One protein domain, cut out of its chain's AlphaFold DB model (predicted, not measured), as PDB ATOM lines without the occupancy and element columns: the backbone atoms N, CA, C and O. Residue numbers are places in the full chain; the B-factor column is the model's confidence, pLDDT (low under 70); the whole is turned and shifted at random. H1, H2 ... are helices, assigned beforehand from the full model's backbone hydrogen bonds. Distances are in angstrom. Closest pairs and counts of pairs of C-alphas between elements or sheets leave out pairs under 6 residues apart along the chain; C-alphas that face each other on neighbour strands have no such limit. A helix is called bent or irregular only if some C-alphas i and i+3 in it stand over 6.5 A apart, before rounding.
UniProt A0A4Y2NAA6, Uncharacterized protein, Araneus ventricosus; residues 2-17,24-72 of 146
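AT A GLANCE: This is residues 2 to 17 and 24 to 72 of the 146 residues of an uncharacterized protein of Araneus ventricosus (UniProt A0A4Y2NAA6). A long helix, H2, is bent into two arms, H2a and H2b; the shorter helices H1 and H3 pack on H2b, while residues 24 to 29 of H2a stick out. The printed part has 65 residues, all helix in class, in the order H1, H2, H3. It is only just compact, close to loose, with a radius of gyration of the C-alphas of 12.6 A, and spans 38 by 25 by 20 A.

IN THESE COORDINATES: H2, residues 24 to 51, was assigned as one helix by its hydrogen bonds but is bent: C-alphas 37 and 40 are 8.1 A apart. H2a, residues 24 to 37, begins at (-35.020, -9.348, -3.711) and is 20.2 A long; H2b is residues 40 to 51, 16.3 A. H3, residues 58 to 70, 18.7 A, ends at (-43.422, -32.538, -1.986). H1 is residues 3 to 12, 14.5 A.

HOW THE PARTS SIT: H2b and H3 touch as a helical hairpin, closest at the C-alphas of Ile 50 and Ala 61, 5.0 A, at a steep tilt of 40 degrees. H1 touches residues 41 to 45 of H2b, closest at the C-alphas of Cys 12 and Phe 41, 5.9 A. Every O i to N i+4 pair is within hydrogen-bond range in H2a, H2b and H3, and 5 of 6 in H1.

THE WHOLE: Residues 18 to 23 are not printed, and C-alphas 17 and 24 are 15.7 A apart across the cut. The link from H2 to H3 is short. Residues 2 and 14 to 17 have pLDDT under 70.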
ATOM      1  N   SER A   2     -53.235 -18.219  11.336       60.38
ATOM      2  CA  SER A   2     -52.956 -19.157  12.441       60.38
ATOM      3  C   SER A   2     -51.602 -18.951  13.132       60.38
ATOM      4  O   SER A   2     -50.576 -19.407  12.636       60.38
ATOM      5  N   THR A   3     -51.626 -18.322  14.306       80.25
ATOM      6  CA  THR A   3     -50.495 -18.228  15.246       80.25
ATOM      7  C   THR A   3     -50.025 -19.605  15.719       80.25
ATOM      8  O   THR A   3     -48.831 -19.865  15.724       80.25
ATOM      9  N   LEU A   4     -50.954 -20.538  15.955       81.62
ATOM     10  CA  LEU A   4     -50.648 -21.907  16.399       81.62
ATOM     11  C   LEU A   4     -49.727 -22.684  15.440       81.62
ATOM     12  O   LEU A   4     -48.822 -23.393  15.872       81.62
ATOM     13  N   ARG A   5     -49.933 -22.554  14.119       78.94
ATOM     14  CA  ARG A   5     -49.058 -23.189  13.115       78.94
ATOM     15  C   ARG A   5     -47.644 -22.608  13.149       78.94
ATOM     16  O   ARG A   5     -46.677 -23.336  12.950       78.94
ATOM     17  N   TRP A   6     -47.545 -21.300  13.371       81.62
ATOM     18  CA  TRP A   6     -46.278 -20.585  13.455       81.62
ATOM     19  C   TRP A   6     -45.518 -20.913  14.743       81.62
ATOM     20  O   TRP A   6     -44.324 -21.177  14.684       81.62
ATOM     21  N   GLU A   7     -46.209 -20.981  15.877       84.12
ATOM     22  CA  GLU A   7     -45.645 -21.382  17.171       84.12
ATOM     23  C   GLU A   7     -45.080 -22.806  17.115       84.12
ATOM     24  O   GLU A   7     -43.910 -23.006  17.423       84.12
ATOM     25  N   ALA A   8     -45.838 -23.775  16.588       83.06
ATOM     26  CA  ALA A   8     -45.353 -25.151  16.431       83.06
ATOM     27  C   ALA A   8     -44.103 -25.258  15.537       83.06
ATOM     28  O   ALA A   8     -43.252 -26.128  15.735       83.06
ATOM     29  N   LEU A   9     -43.988 -24.376  14.540       80.31
ATOM     30  CA  LEU A   9     -42.804 -24.284  13.693       80.31
ATOM     31  C   LEU A   9     -41.617 -23.680  14.458       80.31
ATOM     32  O   LEU A   9     -40.517 -24.230  14.397       80.31
ATOM     33  N   LEU A  10     -41.832 -22.572  15.172       82.06
ATOM     34  CA  LEU A  10     -40.796 -21.899  15.958       82.06
ATOM     35  C   LEU A  10     -40.268 -22.768  17.105       82.06
ATOM     36  O   LEU A  10     -39.066 -22.758  17.351       82.06
ATOM     37  N   ASP A  11     -41.116 -23.582  17.733       81.81
ATOM     38  CA  ASP A  11     -40.701 -24.543  18.766       81.81
ATOM     39  C   ASP A  11     -39.668 -25.553  18.246       81.81
ATOM     40  O   ASP A  11     -38.798 -26.022  18.983       81.81
ATOM     41  N   CYS A  12     -39.735 -25.886  16.956       75.44
ATOM     42  CA  CYS A  12     -38.822 -26.841  16.333       75.44
ATOM     43  C   CYS A  12     -37.627 -26.176  15.645       75.44
ATOM     44  O   CYS A  12     -36.563 -26.787  15.533       75.44
ATOM     45  N   ILE A  13     -37.785 -24.942  15.166       75.06
ATOM     46  CA  ILE A  13     -36.760 -24.225  14.416       75.06
ATOM     47  C   ILE A  13     -36.067 -23.214  15.330       75.06
ATOM     48  O   ILE A  13     -36.582 -22.136  15.609       75.06
ATOM     49  N   LYS A  14     -34.820 -23.510  15.713       68.62
ATOM     50  CA  LYS A  14     -33.964 -22.600  16.498       68.62
ATOM     51  C   LYS A  14     -33.357 -21.488  15.632       68.62
ATOM     52  O   LYS A  14     -32.134 -21.350  15.564       68.62
ATOM     53  N   MET A  15     -34.180 -20.719  14.920       64.94
ATOM     54  CA  MET A  15     -33.706 -19.583  14.129       64.94
ATOM     55  C   MET A  15     -34.608 -18.361  14.262       64.94
ATOM     56  O   MET A  15     -35.831 -18.459  14.257       64.94
ATOM     57  N   THR A  16     -33.988 -17.185  14.269       63.91
ATOM     58  CA  THR A  16     -34.693 -15.917  14.103       63.91
ATOM     59  C   THR A  16     -34.859 -15.634  12.613       63.91
ATOM     60  O   THR A  16     -33.887 -15.327  11.920       63.91
ATOM     61  N   LEU A  17     -36.087 -15.731  12.107       61.50
ATOM     62  CA  LEU A  17     -36.410 -15.286  10.753       61.50
ATOM     63  C   LEU A  17     -36.437 -13.752  10.751       61.50
ATOM     64  O   LEU A  17     -37.313 -13.130  11.352       61.50
ATOM     65  N   ARG A  24     -34.271  -8.124  -3.363       73.94
ATOM     66  CA  ARG A  24     -35.020  -9.348  -3.711       73.94
ATOM     67  C   ARG A  24     -34.138 -10.607  -3.688       73.94
ATOM     68  O   ARG A  24     -34.617 -11.668  -3.291       73.94
ATOM     69  N   TRP A  25     -32.861 -10.497  -4.066       86.38
ATOM     70  CA  TRP A  25     -31.910 -11.617  -4.090       86.38
ATOM     71  C   TRP A  25     -31.452 -12.054  -2.696       86.38
ATOM     72  O   TRP A  25     -31.512 -13.247  -2.395       86.38
ATOM     73  N   SER A  26     -31.100 -11.116  -1.810       86.19
ATOM     74  CA  SER A  26     -30.728 -11.451  -0.429       86.19
ATOM     75  C   SER A  26     -31.889 -12.099   0.323       86.19
ATOM     76  O   SER A  26     -31.663 -13.051   1.068       86.19
ATOM     77  N   SER A  27     -33.125 -11.636   0.102       85.50
ATOM     78  CA  SER A  27     -34.318 -12.198   0.751       85.50
ATOM     79  C   SER A  27     -34.522 -13.657   0.339       85.50
ATOM     80  O   SER A  27     -34.715 -14.528   1.188       85.50
ATOM     81  N   ARG A  28     -34.414 -13.947  -0.965       88.69
ATOM     82  CA  ARG A  28     -34.514 -15.314  -1.499       88.69
ATOM     83  C   ARG A  28     -33.406 -16.215  -0.959       88.69
ATOM     84  O   ARG A  28     -33.703 -17.308  -0.486       88.69
ATOM     85  N   ARG A  29     -32.152 -15.745  -0.958       91.25
ATOM     86  CA  ARG A  29     -31.014 -16.499  -0.406       91.25
ATOM     87  C   ARG A  29     -31.233 -16.843   1.066       91.25
ATOM     88  O   ARG A  29     -30.999 -17.978   1.467       91.25
ATOM     89  N   GLN A  30     -31.677 -15.880   1.872       89.44
ATOM     90  CA  GLN A  30     -31.933 -16.103   3.296       89.44
ATOM     91  C   GLN A  30     -33.031 -17.146   3.523       89.44
ATOM     92  O   GLN A  30     -32.842 -18.038   4.344       89.44
ATOM     93  N   ALA A  31     -34.136 -17.075   2.773       88.00
ATOM     94  CA  ALA A  31     -35.230 -18.038   2.885       88.00
ATOM     95  C   ALA A  31     -34.799 -19.463   2.490       88.00
ATOM     96  O   ALA A  31     -35.084 -20.416   3.215       88.00
ATOM     97  N   VAL A  32     -34.062 -19.608   1.384       91.62
ATOM     98  CA  VAL A  32     -33.558 -20.911   0.923       91.62
ATOM     99  C   VAL A  32     -32.545 -21.493   1.910       91.62
ATOM    100  O   VAL A  32     -32.688 -22.645   2.308       91.62
ATOM    101  N   ALA A  33     -31.586 -20.694   2.385       90.19
ATOM    102  CA  ALA A  33     -30.602 -21.143   3.371       90.19
ATOM    103  C   ALA A  33     -31.253 -21.540   4.707       90.19
ATOM    104  O   ALA A  33     -30.861 -22.528   5.332       90.19
ATOM    105  N   ALA A  34     -32.267 -20.788   5.144       89.19
ATOM    106  CA  ALA A  34     -33.063 -21.110   6.321       89.19
ATOM    107  C   ALA A  34     -33.747 -22.475   6.173       89.19
ATOM    108  O   ALA A  34     -33.618 -23.327   7.059       89.19
ATOM    109  N   LEU A  35     -34.425 -22.700   5.045       89.94
ATOM    110  CA  LEU A  35     -35.110 -23.956   4.760       89.94
ATOM    111  C   LEU A  35     -34.130 -25.126   4.661       89.94
ATOM    112  O   LEU A  35     -34.328 -26.122   5.342       89.94
ATOM    113  N   GLN A  36     -33.046 -24.983   3.896       89.88
ATOM    114  CA  GLN A  36     -32.005 -26.003   3.743       89.88
ATOM    115  C   GLN A  36     -31.427 -26.431   5.097       89.88
ATOM    116  O   GLN A  36     -31.394 -27.617   5.417       89.88
ATOM    117  N   LYS A  37     -31.052 -25.464   5.945       88.56
ATOM    118  CA  LYS A  37     -30.479 -25.736   7.270       88.56
ATOM    119  C   LYS A  37     -31.459 -26.435   8.218       88.56
ATOM    120  O   LYS A  37     -31.029 -27.165   9.107       88.56
ATOM    121  N   ASN A  38     -32.760 -26.191   8.067       88.62
ATOM    122  CA  ASN A  38     -33.778 -26.650   9.016       88.62
ATOM    123  C   ASN A  38     -34.727 -27.692   8.429       88.62
ATOM    124  O   ASN A  38     -35.707 -28.056   9.079       88.62
ATOM    125  N   LEU A  39     -34.430 -28.213   7.240       90.00
ATOM    126  CA  LEU A  39     -35.288 -29.159   6.544       90.00
ATOM    127  C   LEU A  39     -35.641 -30.401   7.386       90.00
ATOM    128  O   LEU A  39     -36.815 -30.775   7.381       90.00
ATOM    129  N   PRO A  40     -34.721 -30.997   8.180       87.62
ATOM    130  CA  PRO A  40     -35.076 -32.105   9.068       87.62
ATOM    131  C   PRO A  40     -36.135 -31.729  10.117       87.62
ATOM    132  O   PRO A  40     -37.038 -32.513  10.404       87.62
ATOM    133  N   PHE A  41     -36.065 -30.513  10.666       86.94
ATOM    134  CA  PHE A  41     -37.040 -30.021  11.642       86.94
ATOM    135  C   PHE A  41     -38.384 -29.712  10.985       86.94
ATOM    136  O   PHE A  41     -39.419 -30.081  11.529       86.94
ATOM    137  N   VAL A  42     -38.371 -29.113   9.790       90.19
ATOM    138  CA  VAL A  42     -39.585 -28.887   8.990       90.19
ATOM    139  C   VAL A  42     -40.279 -30.217   8.695       90.19
ATOM    140  O   VAL A  42     -41.472 -30.352   8.953       90.19
ATOM    141  N   HIS A  43     -39.533 -31.228   8.239       90.69
ATOM    142  CA  HIS A  43     -40.068 -32.569   8.010       90.69
ATOM    143  C   HIS A  43     -40.691 -33.153   9.289       90.69
ATOM    144  O   HIS A  43     -41.807 -33.671   9.252       90.69
ATOM    145  N   LYS A  44     -40.007 -33.037  10.435       88.88
ATOM    146  CA  LYS A  44     -40.507 -33.525  11.730       88.88
ATOM    147  C   LYS A  44     -41.803 -32.832  12.163       88.88
ATOM    148  O   LYS A  44     -42.721 -33.513  12.613       88.88
ATOM    149  N   VAL A  45     -41.901 -31.509  12.011       90.06
ATOM    150  CA  VAL A  45     -43.119 -30.742  12.329       90.06
ATOM    151  C   VAL A  45     -44.282 -31.186  11.452       90.06
ATOM    152  O   VAL A  45     -45.365 -31.459  11.967       90.06
ATOM    153  N   LEU A  46     -44.057 -31.298  10.141       92.00
ATOM    154  CA  LEU A  46     -45.084 -31.743   9.197       92.00
ATOM    155  C   LEU A  46     -45.569 -33.156   9.536       92.00
ATOM    156  O   LEU A  46     -46.774 -33.390   9.574       92.00
ATOM    157  N   GLN A  47     -44.652 -34.075   9.851       91.25
ATOM    158  CA  GLN A  47     -45.001 -35.429  10.282       91.25
ATOM    159  C   GLN A  47     -45.815 -35.414  11.586       91.25
ATOM    160  O   GLN A  47     -46.870 -36.032  11.656       91.25
ATOM    161  N   HIS A  48     -45.407 -34.627  12.583       89.88
ATOM    162  CA  HIS A  48     -46.136 -34.498  13.847       89.88
ATOM    163  C   HIS A  48     -47.557 -33.935  13.667       89.88
ATOM    164  O   HIS A  48     -48.490 -34.378  14.338       89.88
ATOM    165  N   MET A  49     -47.744 -32.978  12.751       89.31
ATOM    166  CA  MET A  49     -49.069 -32.449  12.405       89.31
ATOM    167  C   MET A  49     -49.977 -33.504  11.762       89.31
ATOM    168  O   MET A  49     -51.194 -33.452  11.936       89.31
ATOM    169  N   ILE A  50     -49.397 -34.465  11.040       90.12
ATOM    170  CA  ILE A  50     -50.121 -35.590  10.441       90.12
ATOM    171  C   ILE A  50     -50.460 -36.639  11.506       90.12
ATOM    172  O   ILE A  50     -51.609 -37.065  11.584       90.12
ATOM    173  N   ASP A  51     -49.486 -37.030  12.332       88.62
ATOM    174  CA  ASP A  51     -49.636 -38.106  13.320       88.62
ATOM    175  C   ASP A  51     -50.585 -37.711  14.456       88.62
ATOM    176  O   ASP A  51     -51.348 -38.532  14.961       88.62
ATOM    177  N   ARG A  52     -50.580 -36.429  14.844       86.12
ATOM    178  CA  ARG A  52     -51.482 -35.873  15.862       86.12
ATOM    179  C   ARG A  52     -52.622 -35.080  15.237       86.12
ATOM    180  O   ARG A  52     -52.944 -33.996  15.716       86.12
ATOM    181  N   ALA A  53     -53.231 -35.614  14.177       75.12
ATOM    182  CA  ALA A  53     -54.296 -34.935  13.437       75.12
ATOM    183  C   ALA A  53     -55.446 -34.446  14.335       75.12
ATOM    184  O   ALA A  53     -55.982 -33.381  14.072       75.12
ATOM    185  N   ASN A  54     -55.765 -35.148  15.430       78.19
ATOM    186  CA  ASN A  54     -56.809 -34.740  16.384       78.19
ATOM    187  C   ASN A  54     -56.513 -33.406  17.100       78.19
ATOM    188  O   ASN A  54     -57.435 -32.769  17.600       78.19
ATOM    189  N   ASN A  55     -55.251 -32.966  17.132       84.31
ATOM    190  CA  ASN A  55     -54.842 -31.677  17.701       84.31
ATOM    191  C   ASN A  55     -54.895 -30.536  16.669       84.31
ATOM    192  O   ASN A  55     -54.591 -29.389  16.997       84.31
ATOM    193  N   TRP A  56     -55.241 -30.841  15.416       85.12
ATOM    194  CA  TRP A  56     -55.238 -29.906  14.300       85.12
ATOM    195  C   TRP A  56     -56.559 -29.973  13.533       85.12
ATOM    196  O   TRP A  56     -57.284 -30.960  13.542       85.12
ATOM    197  N   THR A  57     -56.878 -28.913  12.798       88.69
ATOM    198  CA  THR A  57     -57.977 -28.965  11.822       88.69
ATOM    199  C   THR A  57     -57.650 -29.978  10.720       88.69
ATOM    200  O   THR A  57     -56.482 -30.056  10.315       88.69
ATOM    201  N   ALA A  58     -58.660 -30.636  10.147       88.25
ATOM    202  CA  ALA A  58     -58.492 -31.545   9.007       88.25
ATOM    203  C   ALA A  58     -57.689 -30.909   7.851       88.25
ATOM    204  O   ALA A  58     -56.779 -31.540   7.309       88.25
ATOM    205  N   ASP A  59     -57.941 -29.631   7.551       90.06
ATOM    206  CA  ASP A  59     -57.221 -28.874   6.519       90.06
ATOM    207  C   ASP A  59     -55.725 -28.737   6.814       90.06
ATOM    208  O   ASP A  59     -54.892 -28.897   5.925       90.06
ATOM    209  N   THR A  60     -55.363 -28.481   8.073       89.06
ATOM    210  CA  THR A  60     -53.958 -28.364   8.497       89.06
ATOM    211  C   THR A  60     -53.231 -29.701   8.363       89.06
ATOM    212  O   THR A  60     -52.144 -29.744   7.789       89.06
ATOM    213  N   ALA A  61     -53.837 -30.801   8.822       90.19
ATOM    214  CA  ALA A  61     -53.250 -32.133   8.677       90.19
ATOM    215  C   ALA A  61     -53.136 -32.551   7.196       90.19
ATOM    216  O   ALA A  61     -52.140 -33.148   6.782       90.19
ATOM    217  N   SER A  62     -54.133 -32.202   6.374       92.50
ATOM    218  CA  SER A  62     -54.110 -32.430   4.924       92.50
ATOM    219  C   SER A  62     -53.008 -31.622   4.235       92.50
ATOM    220  O   SER A  62     -52.194 -32.186   3.501       92.50
ATOM    221  N   GLY A  63     -52.904 -30.325   4.538       93.62
ATOM    222  CA  GLY A  63     -51.851 -29.451   4.026       93.62
ATOM    223  C   GLY A  63     -50.453 -29.933   4.416       93.62
ATOM    224  O   GLY A  63     -49.571 -30.001   3.562       93.62
ATOM    225  N   ALA A  64     -50.265 -30.361   5.669       92.19
ATOM    226  CA  ALA A  64     -49.001 -30.931   6.127       92.19
ATOM    227  C   ALA A  64     -48.619 -32.190   5.334       92.19
ATOM    228  O   ALA A  64     -47.472 -32.335   4.916       92.19
ATOM    229  N   ARG A  65     -49.593 -33.063   5.045       93.69
ATOM    230  CA  ARG A  65     -49.393 -34.267   4.225       93.69
ATOM    231  C   ARG A  65     -49.002 -33.942   2.787       93.69
ATOM    232  O   ARG A  65     -48.116 -34.599   2.244       93.69
ATOM    233  N   ILE A  66     -49.641 -32.945   2.174       95.19
ATOM    234  CA  ILE A  66     -49.306 -32.491   0.818       95.19
ATOM    235  C   ILE A  66     -47.878 -31.943   0.791       95.19
ATOM    236  O   ILE A  66     -47.082 -32.385  -0.032       95.19
ATOM    237  N   LEU A  67     -47.529 -31.048   1.719       94.19
ATOM    238  CA  LEU A  67     -46.185 -30.469   1.806       94.19
ATOM    239  C   LEU A  67     -45.116 -31.537   2.042       94.19
ATOM    240  O   LEU A  67     -44.089 -31.526   1.374       94.19
ATOM    241  N   LEU A  68     -45.369 -32.494   2.935       93.25
ATOM    242  CA  LEU A  68     -44.421 -33.569   3.217       93.25
ATOM    243  C   LEU A  68     -44.162 -34.446   1.983       93.25
ATOM    244  O   LEU A  68     -43.022 -34.820   1.733       93.25
ATOM    245  N   ARG A  69     -45.198 -34.728   1.179       92.00
ATOM    246  CA  ARG A  69     -45.058 -35.460  -0.094       92.00
ATOM    247  C   ARG A  69     -44.227 -34.703  -1.130       92.00
ATOM    248  O   ARG A  69     -43.582 -35.346  -1.949       92.00
ATOM    249  N   GLN A  70     -44.236 -33.371  -1.093       92.25
ATOM    250  CA  GLN A  70     -43.422 -32.538  -1.986       92.25
ATOM    251  C   GLN A  70     -41.934 -32.551  -1.608       92.25
ATOM    252  O   GLN A  70     -41.100 -32.264  -2.459       92.25
ATOM    253  N   ILE A  71     -41.570 -32.926  -0.374       91.00
ATOM    254  CA  ILE A  71     -40.169 -33.082   0.054       91.00
ATOM    255  C   ILE A  71     -39.629 -34.429  -0.460       91.00
ATOM    256  O   ILE A  71     -39.359 -35.366   0.291       91.00
ATOM    257  N   GLY A  72     -39.520 -34.531  -1.782       88.31
ATOM    258  CA  GLY A  72     -38.964 -35.673  -2.499       88.31
ATOM    259  C   GLY A  72     -37.565 -35.400  -3.047       88.31
ATOM    260  O   GLY A  72     -36.957 -34.364  -2.789       88.31
TER     261      GLY A  72